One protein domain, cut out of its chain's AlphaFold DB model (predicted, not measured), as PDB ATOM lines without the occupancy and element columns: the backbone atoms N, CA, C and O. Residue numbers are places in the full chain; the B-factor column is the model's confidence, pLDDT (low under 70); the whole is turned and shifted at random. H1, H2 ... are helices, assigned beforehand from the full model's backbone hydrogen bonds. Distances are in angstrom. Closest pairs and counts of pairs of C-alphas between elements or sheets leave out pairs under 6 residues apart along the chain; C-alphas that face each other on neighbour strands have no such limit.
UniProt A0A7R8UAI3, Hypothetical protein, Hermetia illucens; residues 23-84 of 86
ATOM      1  N   TYR A  23       0.688  14.085  20.168       56.16
ATOM      2  CA  TYR A  23      -0.643  13.586  19.765       56.16
ATOM      3  C   TYR A  23      -0.852  12.112  19.878       56.16
ATOM      4  O   TYR A  23      -2.000  11.702  20.037       56.16
ATOM      5  N   LEU A  24       0.207  11.307  19.899       57.03
ATOM      6  CA  LEU A  24       0.032   9.949  20.385       57.03
ATOM      7  C   LEU A  24      -0.576   9.999  21.793       57.03
ATOM      8  O   LEU A  24      -1.418   9.168  22.100       57.03
ATOM      9  N   SER A  25      -0.267  11.014  22.613       64.06
ATOM     10  CA  SER A  25      -0.918  11.203  23.914       64.06
ATOM     11  C   SER A  25      -2.357  11.745  23.823       64.06
ATOM     12  O   SER A  25      -3.223  11.242  24.540       64.06
ATOM     13  N   LEU A  26      -2.655  12.689  22.916       64.56
ATOM     14  CA  LEU A  26      -4.011  13.241  22.742       64.56
ATOM     15  C   LEU A  26      -4.985  12.242  22.103       64.56
ATOM     16  O   LEU A  26      -6.110  12.110  22.573       64.56
ATOM     17  N   GLN A  27      -4.559  11.495  21.082       60.16
ATOM     18  CA  GLN A  27      -5.351  10.424  20.465       60.16
ATOM     19  C   GLN A  27      -5.531   9.231  21.409       60.16
ATOM     20  O   GLN A  27      -6.609   8.633  21.452       60.16
ATOM     21  N   ARG A  28      -4.504   8.889  22.206       63.72
ATOM     22  CA  ARG A  28      -4.650   7.884  23.276       63.72
ATOM     23  C   ARG A  28      -5.600   8.372  24.368       63.72
ATOM     24  O   ARG A  28      -6.308   7.559  24.958       63.72
ATOM     25  N   SER A  29      -5.662   9.681  24.611       80.75
ATOM     26  CA  SER A  29      -6.567  10.292  25.582       80.75
ATOM     27  C   SER A  29      -7.862  10.777  24.930       80.75
ATOM     28  O   SER A  29      -8.088  11.969  24.709       80.75
ATOM     29  N   GLN A  30      -8.778   9.833  24.706       80.88
ATOM     30  CA  GLN A  30     -10.144  10.114  24.240       80.88
ATOM     31  C   GLN A  30     -10.848  11.200  25.075       80.88
ATOM     32  O   GLN A  30     -11.638  11.983  24.551       80.88
ATOM     33  N   MET A  31     -10.520  11.288  26.368       85.19
ATOM     34  CA  MET A  31     -11.027  12.324  27.266       85.19
ATOM     35  C   MET A  31     -10.613  13.730  26.817       85.19
ATOM     36  O   MET A  31     -11.460  14.616  26.738       85.19
ATOM     37  N   ILE A  32      -9.331  13.951  26.504       86.75
ATOM     38  CA  ILE A  32      -8.849  15.284  26.118       86.75
ATOM     39  C   ILE A  32      -9.440  15.680  24.765       86.75
ATOM     40  O   ILE A  32      -9.925  16.801  24.626       86.75
ATOM     41  N   ARG A  33      -9.489  14.750  23.803       87.12
ATOM     42  CA  ARG A  33     -10.144  14.988  22.511       87.12
ATOM     43  C   ARG A  33     -11.608  15.405  22.686       87.12
ATOM     44  O   ARG A  33     -12.036  16.394  22.096       87.12
ATOM     45  N   SER A  34     -12.350  14.692  23.535       89.38
ATOM     46  CA  SER A  34     -13.742  15.029  23.862       89.38
ATOM     47  C   SER A  34     -13.857  16.416  24.501       89.38
ATOM     48  O   SER A  34     -14.686  17.221  24.084       89.38
ATOM     49  N   ASN A  35     -12.975  16.755  25.445       91.56
ATOM     50  CA  ASN A  35     -12.976  18.068  26.091       91.56
ATOM     51  C   ASN A  35     -12.719  19.210  25.098       91.56
ATOM     52  O   ASN A  35     -13.444  20.201  25.123       91.56
ATOM     53  N   ILE A  36     -11.739  19.072  24.200       90.75
ATOM     54  CA  ILE A  36     -11.451  20.093  23.180       90.75
ATOM     55  C   ILE A  36     -12.639  20.237  22.221       90.75
ATOM     56  O   ILE A  36     -13.027  21.357  21.884       90.75
ATOM     57  N   HIS A  37     -13.266  19.126  21.824       90.69
ATOM     58  CA  HIS A  37     -14.474  19.172  21.004       90.69
ATOM     59  C   HIS A  37     -15.631  19.885  21.720       90.69
ATOM     60  O   HIS A  37     -16.251  20.775  21.141       90.69
ATOM     61  N   ASN A  38     -15.867  19.586  22.999       92.69
ATOM     62  CA  ASN A  38     -16.891  20.256  23.802       92.69
ATOM     63  C   ASN A  38     -16.618  21.761  23.948       92.69
ATOM     64  O   ASN A  38     -17.544  22.560  23.843       92.69
ATOM     65  N   ILE A  39     -15.356  22.166  24.131       93.62
ATOM     66  CA  ILE A  39     -14.962  23.584  24.160       93.62
ATOM     67  C   ILE A  39     -15.243  24.250  22.806       93.62
ATOM     68  O   ILE A  39     -15.797  25.346  22.763       93.62
ATOM     69  N   SER A  40     -14.911  23.584  21.699       91.62
ATOM     70  CA  SER A  40     -15.185  24.067  20.339       91.62
ATOM     71  C   SER A  40     -16.683  24.300  20.088       91.62
ATOM     72  O   SER A  40     -17.050  25.315  19.489       91.62
ATOM     73  N   GLN A  41     -17.537  23.398  20.582       93.25
ATOM     74  CA  GLN A  41     -18.995  23.542  20.522       93.25
ATOM     75  C   GLN A  41     -19.488  24.680  21.423       93.25
ATOM     76  O   GLN A  41     -20.306  25.486  20.992       93.25
ATOM     77  N   LEU A  42     -18.951  24.803  22.641       94.56
ATOM     78  CA  LEU A  42     -19.310  25.870  23.580       94.56
ATOM     79  C   LEU A  42     -18.976  27.266  23.036       94.56
ATOM     80  O   LEU A  42     -19.754  28.200  23.203       94.56
ATOM     81  N   LEU A  43     -17.830  27.401  22.367       93.12
ATOM     82  CA  LEU A  43     -17.407  28.634  21.697       93.12
ATOM     83  C   LEU A  43     -18.061  28.826  20.324       93.12
ATOM     84  O   LEU A  43     -17.770  29.804  19.639       93.12
ATOM     85  N   ASN A  44     -18.919  27.891  19.915       89.94
ATOM     86  CA  ASN A  44     -19.647  27.911  18.656       89.94
ATOM     87  C   ASN A  44     -18.737  28.166  17.440       89.94
ATOM     88  O   ASN A  44     -19.095  28.892  16.512       89.94
ATOM     89  N   THR A  45     -17.546  27.554  17.433       87.62
ATOM     90  CA  THR A  45     -16.552  27.730  16.356       87.62
ATOM     91  C   THR A  45     -17.006  27.118  15.027       87.62
ATOM     92  O   THR A  45     -16.392  27.345  13.984       87.62
ATOM     93  N   GLY A  46     -18.057  26.292  15.053       86.62
ATOM     94  CA  GLY A  46     -18.572  25.574  13.892       86.62
ATOM     95  C   GLY A  46     -17.607  24.519  13.348       86.62
ATOM     96  O   GLY A  46     -17.743  24.119  12.196       86.62
ATOM     97  N   LEU A  47     -16.582  24.108  14.102       88.88
ATOM     98  CA  LEU A  47     -15.674  23.037  13.690       88.88
ATOM     99  C   LEU A  47     -16.309  21.670  13.977       88.88
ATOM    100  O   LEU A  47     -16.705  21.384  15.111       88.88
ATOM    101  N   SER A  48     -16.381  20.816  12.954       89.88
ATOM    102  CA  SER A  48     -16.749  19.409  13.130       89.88
ATOM    103  C   SER A  48     -15.631  18.657  13.863       89.88
ATOM    104  O   SER A  48     -14.497  19.133  13.944       89.88
ATOM    105  N   ALA A  49     -15.930  17.471  14.400       86.56
ATOM    106  CA  ALA A  49     -14.914  16.638  15.050       86.56
ATOM    107  C   ALA A  49     -13.753  16.284  14.100       86.56
ATOM    108  O   ALA A  49     -12.601  16.277  14.515       86.56
ATOM    109  N   GLU A  50     -14.055  16.062  12.820       89.38
ATOM    110  CA  GLU A  50     -13.063  15.770  11.784       89.38
ATOM    111  C   GLU A  50     -12.199  16.994  11.454       89.38
ATOM    112  O   GLU A  50     -10.974  16.908  11.456       89.38
ATOM    113  N   THR A  51     -12.809  18.166  11.241       89.50
ATOM    114  CA  THR A  51     -12.046  19.397  10.978       89.50
ATOM    115  C   THR A  51     -11.175  19.771  12.173       89.50
ATOM    116  O   THR A  51     -10.043  20.216  11.999       89.50
ATOM    117  N   LEU A  52     -11.675  19.557  13.391       90.25
ATOM    118  CA  LEU A  52     -10.906  19.772  14.607       90.25
ATOM    119  C   LEU A  52      -9.673  18.858  14.658       90.25
ATOM    120  O   LEU A  52      -8.597  19.357  14.969       90.25
ATOM    121  N   ASP A  53      -9.803  17.577  14.298       88.69
ATOM    122  CA  ASP A  53      -8.674  16.637  14.227       88.69
ATOM    123  C   ASP A  53      -7.631  17.052  13.178       88.69
ATOM    124  O   ASP A  53      -6.433  16.848  13.384       88.69
ATOM    125  N   ILE A  54      -8.055  17.642  12.058       90.25
ATOM    126  CA  ILE A  54      -7.143  18.178  11.037       90.25
ATOM    127  C   ILE A  54      -6.403  19.408  11.570       90.25
ATOM    128  O   ILE A  54      -5.181  19.483  11.456       90.25
ATOM    129  N   CYS A  55      -7.113  20.357  12.188       90.94
ATOM    130  CA  CYS A  55      -6.494  21.546  12.779       90.94
ATOM    131  C   CYS A  55      -5.463  21.169  13.840       90.94
ATOM    132  O   CYS A  55      -4.367  21.720  13.891       90.94
ATOM    133  N   ILE A  56      -5.828  20.182  14.651       87.56
ATOM    134  CA  ILE A  56      -4.949  19.502  15.578       87.56
ATOM    135  C   ILE A  56      -3.725  19.015  14.766       87.56
ATOM    136  O   ILE A  56      -2.628  19.510  15.007       87.56
ATOM    137  N   GLN A  57      -3.832  18.142  13.763       86.62
ATOM    138  CA  GLN A  57      -2.637  17.603  13.065       86.62
ATOM    139  C   GLN A  57      -1.693  18.678  12.500       86.62
ATOM    140  O   GLN A  57      -0.472  18.543  12.572       86.62
ATOM    141  N   LEU A  58      -2.249  19.778  11.992       89.25
ATOM    142  CA  LEU A  58      -1.465  20.904  11.488       89.25
ATOM    143  C   LEU A  58      -0.645  21.580  12.595       89.25
ATOM    144  O   LEU A  58       0.522  21.902  12.381       89.25
ATOM    145  N   ILE A  59      -1.217  21.751  13.789       88.62
ATOM    146  CA  ILE A  59      -0.513  22.355  14.927       88.62
ATOM    147  C   ILE A  59       0.708  21.516  15.343       88.62
ATOM    148  O   ILE A  59       1.744  22.086  15.678       88.62
ATOM    149  N   GLU A  60       0.656  20.183  15.254       83.38
ATOM    150  CA  GLU A  60       1.851  19.353  15.519       83.38
ATOM    151  C   GLU A  60       2.907  19.422  14.450       83.38
ATOM    152  O   GLU A  60       4.095  19.346  14.753       83.38
ATOM    153  N   ALA A  61       2.480  19.559  13.196       86.94
ATOM    154  CA  ALA A  61       3.398  19.757  12.091       86.94
ATOM    155  C   ALA A  61       4.173  21.086  12.223       86.94
ATOM    156  O   ALA A  61       5.033  21.380  11.398       86.94
ATOM    157  N   GLY A  62       3.888  21.881  13.264       86.50
ATOM    158  CA  GLY A  62       4.543  23.143  13.571       86.50
ATOM    159  C   GLY A  62       3.772  24.351  13.051       86.50
ATOM    160  O   GLY A  62       4.297  25.464  13.083       86.50
ATOM    161  N   VAL A  63       2.538  24.167  12.567       92.31
ATOM    162  CA  VAL A  63       1.712  25.288  12.118       92.31
ATOM    163  C   VAL A  63       1.270  26.106  13.326       92.31
ATOM    164  O   VAL A  63       0.690  25.598  14.284       92.31
ATOM    165  N   HIS A  64       1.521  27.411  13.267       91.31
ATOM    166  CA  HIS A  64       1.144  28.318  14.338       91.31
ATOM    167  C   HIS A  64      -0.397  28.437  14.443       91.31
ATOM    168  O   HIS A  64      -1.043  28.755  13.437       91.31
ATOM    169  N   PRO A  65      -1.010  28.250  15.634       90.75
ATOM    170  CA  PRO A  65      -2.469  28.228  15.787       90.75
ATOM    171  C   PRO A  65      -3.173  29.501  15.305       90.75
ATOM    172  O   PRO A  65      -4.252  29.423  14.724       90.75
ATOM    173  N   GLN A  66      -2.550  30.668  15.506       93.25
ATOM    174  CA  GLN A  66      -3.106  31.949  15.055       93.25
ATOM    175  C   GLN A  66      -3.217  32.007  13.527       93.25
ATOM    176  O   GLN A  66      -4.259  32.370  12.995       93.25
ATOM    177  N   THR A  67      -2.164  31.586  12.821       95.38
ATOM    178  CA  THR A  67      -2.135  31.574  11.353       95.38
ATOM    179  C   THR A  67      -3.154  30.582  10.810       95.38
ATOM    180  O   THR A  67      -3.874  30.880   9.864       95.38
ATOM    181  N   LEU A  68      -3.272  29.416  11.447       93.56
ATOM    182  CA  LEU A  68      -4.288  28.436  11.090       93.56
ATOM    183  C   LEU A  68      -5.709  28.997  11.257       93.56
ATOM    184  O   LEU A  68      -6.544  28.815  10.373       93.56
ATOM    185  N   ALA A  69      -5.985  29.701  12.356       92.75
ATOM    186  CA  ALA A  69      -7.288  30.313  12.601       92.75
ATOM    187  C   ALA A  69      -7.632  31.396  11.563       92.75
ATOM    188  O   ALA A  69      -8.772  31.457  11.092       92.75
ATOM    189  N   GLU A  70      -6.651  32.214  11.177       94.75
ATOM    190  CA  GLU A  70      -6.792  33.227  10.125       94.75
ATOM    191  C   GLU A  70      -7.131  32.577   8.780       94.75
ATOM    192  O   GLU A  70      -8.126  32.947   8.157       94.75
ATOM    193  N   VAL A  71      -6.382  31.544   8.382       94.56
ATOM    194  CA  VAL A  71      -6.611  30.808   7.129       94.56
ATOM    195  C   VAL A  71      -7.982  30.128   7.117       94.56
ATOM    196  O   VAL A  71      -8.721  30.254   6.142       94.56
ATOM    197  N   VAL A  72      -8.370  29.443   8.198       92.19
ATOM    198  CA  VAL A  72      -9.687  28.787   8.297       92.19
ATOM    199  C   VAL A  72     -10.821  29.810   8.205       92.19
ATOM    200  O   VAL A  72     -11.819  29.566   7.525       92.19
ATOM    201  N   THR A  73     -10.676  30.960   8.864       92.44
ATOM    202  CA  THR A  73     -11.661  32.049   8.795       92.44
ATOM    203  C   THR A  73     -11.757  32.620   7.386       92.44
ATOM    204  O   THR A  73     -12.860  32.815   6.877       92.44
ATOM    205  N   GLN A  74     -10.617  32.850   6.739       94.75
ATOM    206  CA  GLN A  74     -10.565  33.383   5.387       94.75
ATOM    207  C   GLN A  74     -11.250  32.445   4.387       94.75
ATOM    208  O   GLN A  74     -12.152  32.886   3.681       94.75
ATOM    209  N   ILE A  75     -10.907  31.152   4.392       93.88
ATOM    210  CA  ILE A  75     -11.521  30.153   3.501       93.88
ATOM    211  C   ILE A  75     -13.042  30.121   3.687       93.88
ATOM    212  O   ILE A  75     -13.792  30.099   2.716       93.88
ATOM    213  N   ARG A  76     -13.521  30.153   4.936       90.75
ATOM    214  CA  ARG A  76     -14.963  30.164   5.229       90.75
ATOM    215  C   ARG A  76     -15.662  31.408   4.697       90.75
ATOM    216  O   ARG A  76     -16.767  31.299   4.173       90.75
ATOM    217  N   ASN A  77     -15.031  32.571   4.829       92.50
ATOM    218  CA  ASN A  77     -15.573  33.821   4.309       92.50
ATOM    219  C   ASN A  77     -15.613  33.824   2.778       92.50
ATOM    220  O   ASN A  77     -16.610  34.253   2.209       92.50
ATOM    221  N   GLU A  78     -14.562  33.322   2.125       94.62
ATOM    222  CA  GLU A  78     -14.497  33.205   0.667       94.62
ATOM    223  C   GLU A  78     -15.595  32.272   0.141       94.62
ATOM    224  O   GLU A  78     -16.370  32.674  -0.724       94.62
ATOM    225  N   VAL A  79     -15.763  31.081   0.727       92.81
ATOM    226  CA  VAL A  79     -16.853  30.158   0.358       92.81
ATOM    227  C   VAL A  79     -18.224  30.815   0.536       92.81
ATOM    228  O   VAL A  79     -19.035  30.793  -0.383       92.81
ATOM    229  N   ALA A  80     -18.463  31.472   1.673       91.69
ATOM    230  CA  ALA A  80     -19.728  32.159   1.929       91.69
ATOM    231  C   ALA A  80     -19.971  33.370   1.009       91.69
ATOM    232  O   ALA A  80     -21.116  33.794   0.854       91.69
ATOM    233  N   SER A  81     -18.916  33.972   0.449       93.88
ATOM    234  CA  SER A  81     -19.049  35.018  -0.570       93.88
ATOM    235  C   SER A  81     -19.406  34.438  -1.935       93.88
ATOM    236  O   SER A  81     -20.315  34.953  -2.573       93.88
ATOM    237  N   LEU A  82     -18.793  33.314  -2.321       93.62
ATOM    238  CA  LEU A  82     -19.096  32.625  -3.578       93.62
ATOM    239  C   LEU A  82     -20.555  32.149  -3.627       93.62
ATOM    240  O   LEU A  82     -21.213  32.324  -4.640       93.62
ATOM    241  N   GLU A  83     -21.091  31.632  -2.518       90.31
ATOM    242  CA  GLU A  83     -22.499  31.205  -2.431       90.31
ATOM    243  C   GLU A  83     -23.519  32.355  -2.528       90.31
ATOM    244  O   GLU A  83     -24.705  32.098  -2.708       90.31
ATOM    245  N   LYS A  84     -23.097  33.614  -2.343       79.50
ATOM    246  CA  LYS A  84     -23.983  34.790  -2.420       79.50
ATOM    247  C   LYS A  84     -24.009  35.444  -3.797       79.50
ATOM    248  O   LYS A  84     -24.904  36.255  -4.038       79.50
TER     249      LYS A  84
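AT A GLANCE: This is residues 23 to 84 of the 86 residues of the protein "Hypothetical protein" of Hermetia illucens (UniProt A0A7R8UAI3). Four helices form a loose zigzag with few contacts: H1 and H3 are two unequal sides of an open frame, with H2 across one end. At the other end of H3 the chain folds back into the long H4, which makes a V with H3 and whose residues 74 to 84 stick out as a free arm. The printed part has 62 residues, with H1, H2, H3 and H4 in that order, no named strand, and the class all helix. It is only just loose, close to compact, with a radius of gyration of the C-alphas of 13.1 A, and elongated, spanning 42 by 25 by 16 A.

HOW THE PARTS SIT: H1, residues 23 to 28, and H2, residues 30 to 42, only just touch, with 3 pairs of C-alphas within 8 A, and only at the corner by their link. There H2 takes part with residues 32 to 33 alone; the closest C-alphas, of Leu 26 and Ile 32, are 6.2 A apart, and the lines are about perpendicular at 81 degrees. H3, residues 49 to 60, is close to H2 but not clearly touching, the closest C-alphas being those of His 37 and Ala 49, 6.5 A; their lines are only just about perpendicular, at 71 degrees. H3 is also close to H1 but not clearly touching, with the C-alphas of Tyr 23 and Glu 60 closest at 7.6 A; they run opposite ways at a shallow tilt of 34 degrees, only just short of steep. H4, residues 65 to 84, is close to H3 but not clearly touching, with the C-alphas of Ile 59 and Pro 65 closest at 6.2 A, at a steep tilt of 41 degrees, opposite ways. H4 is apart from H1 and H2. Every O i to N i+4 pair is within hydrogen-bond range in H1, H2 and H3, and 15 of 16 in H4.

IN THESE COORDINATES: H1 begins at C-alpha 23, (-0.643, 13.586, 19.765). H2 measures 18.2 A from first to last C-alpha, H3 17.0 A and H4 28.9 A. H4 ends at C-alpha 84, (-23.983, 34.790, -2.420).

THE WHOLE: The two C-alphas farthest apart, of Ser 25 and Lys 84, are 42.2 A apart. The printed part has no cut and no long link. Residues 23 to 28 have pLDDT under 70.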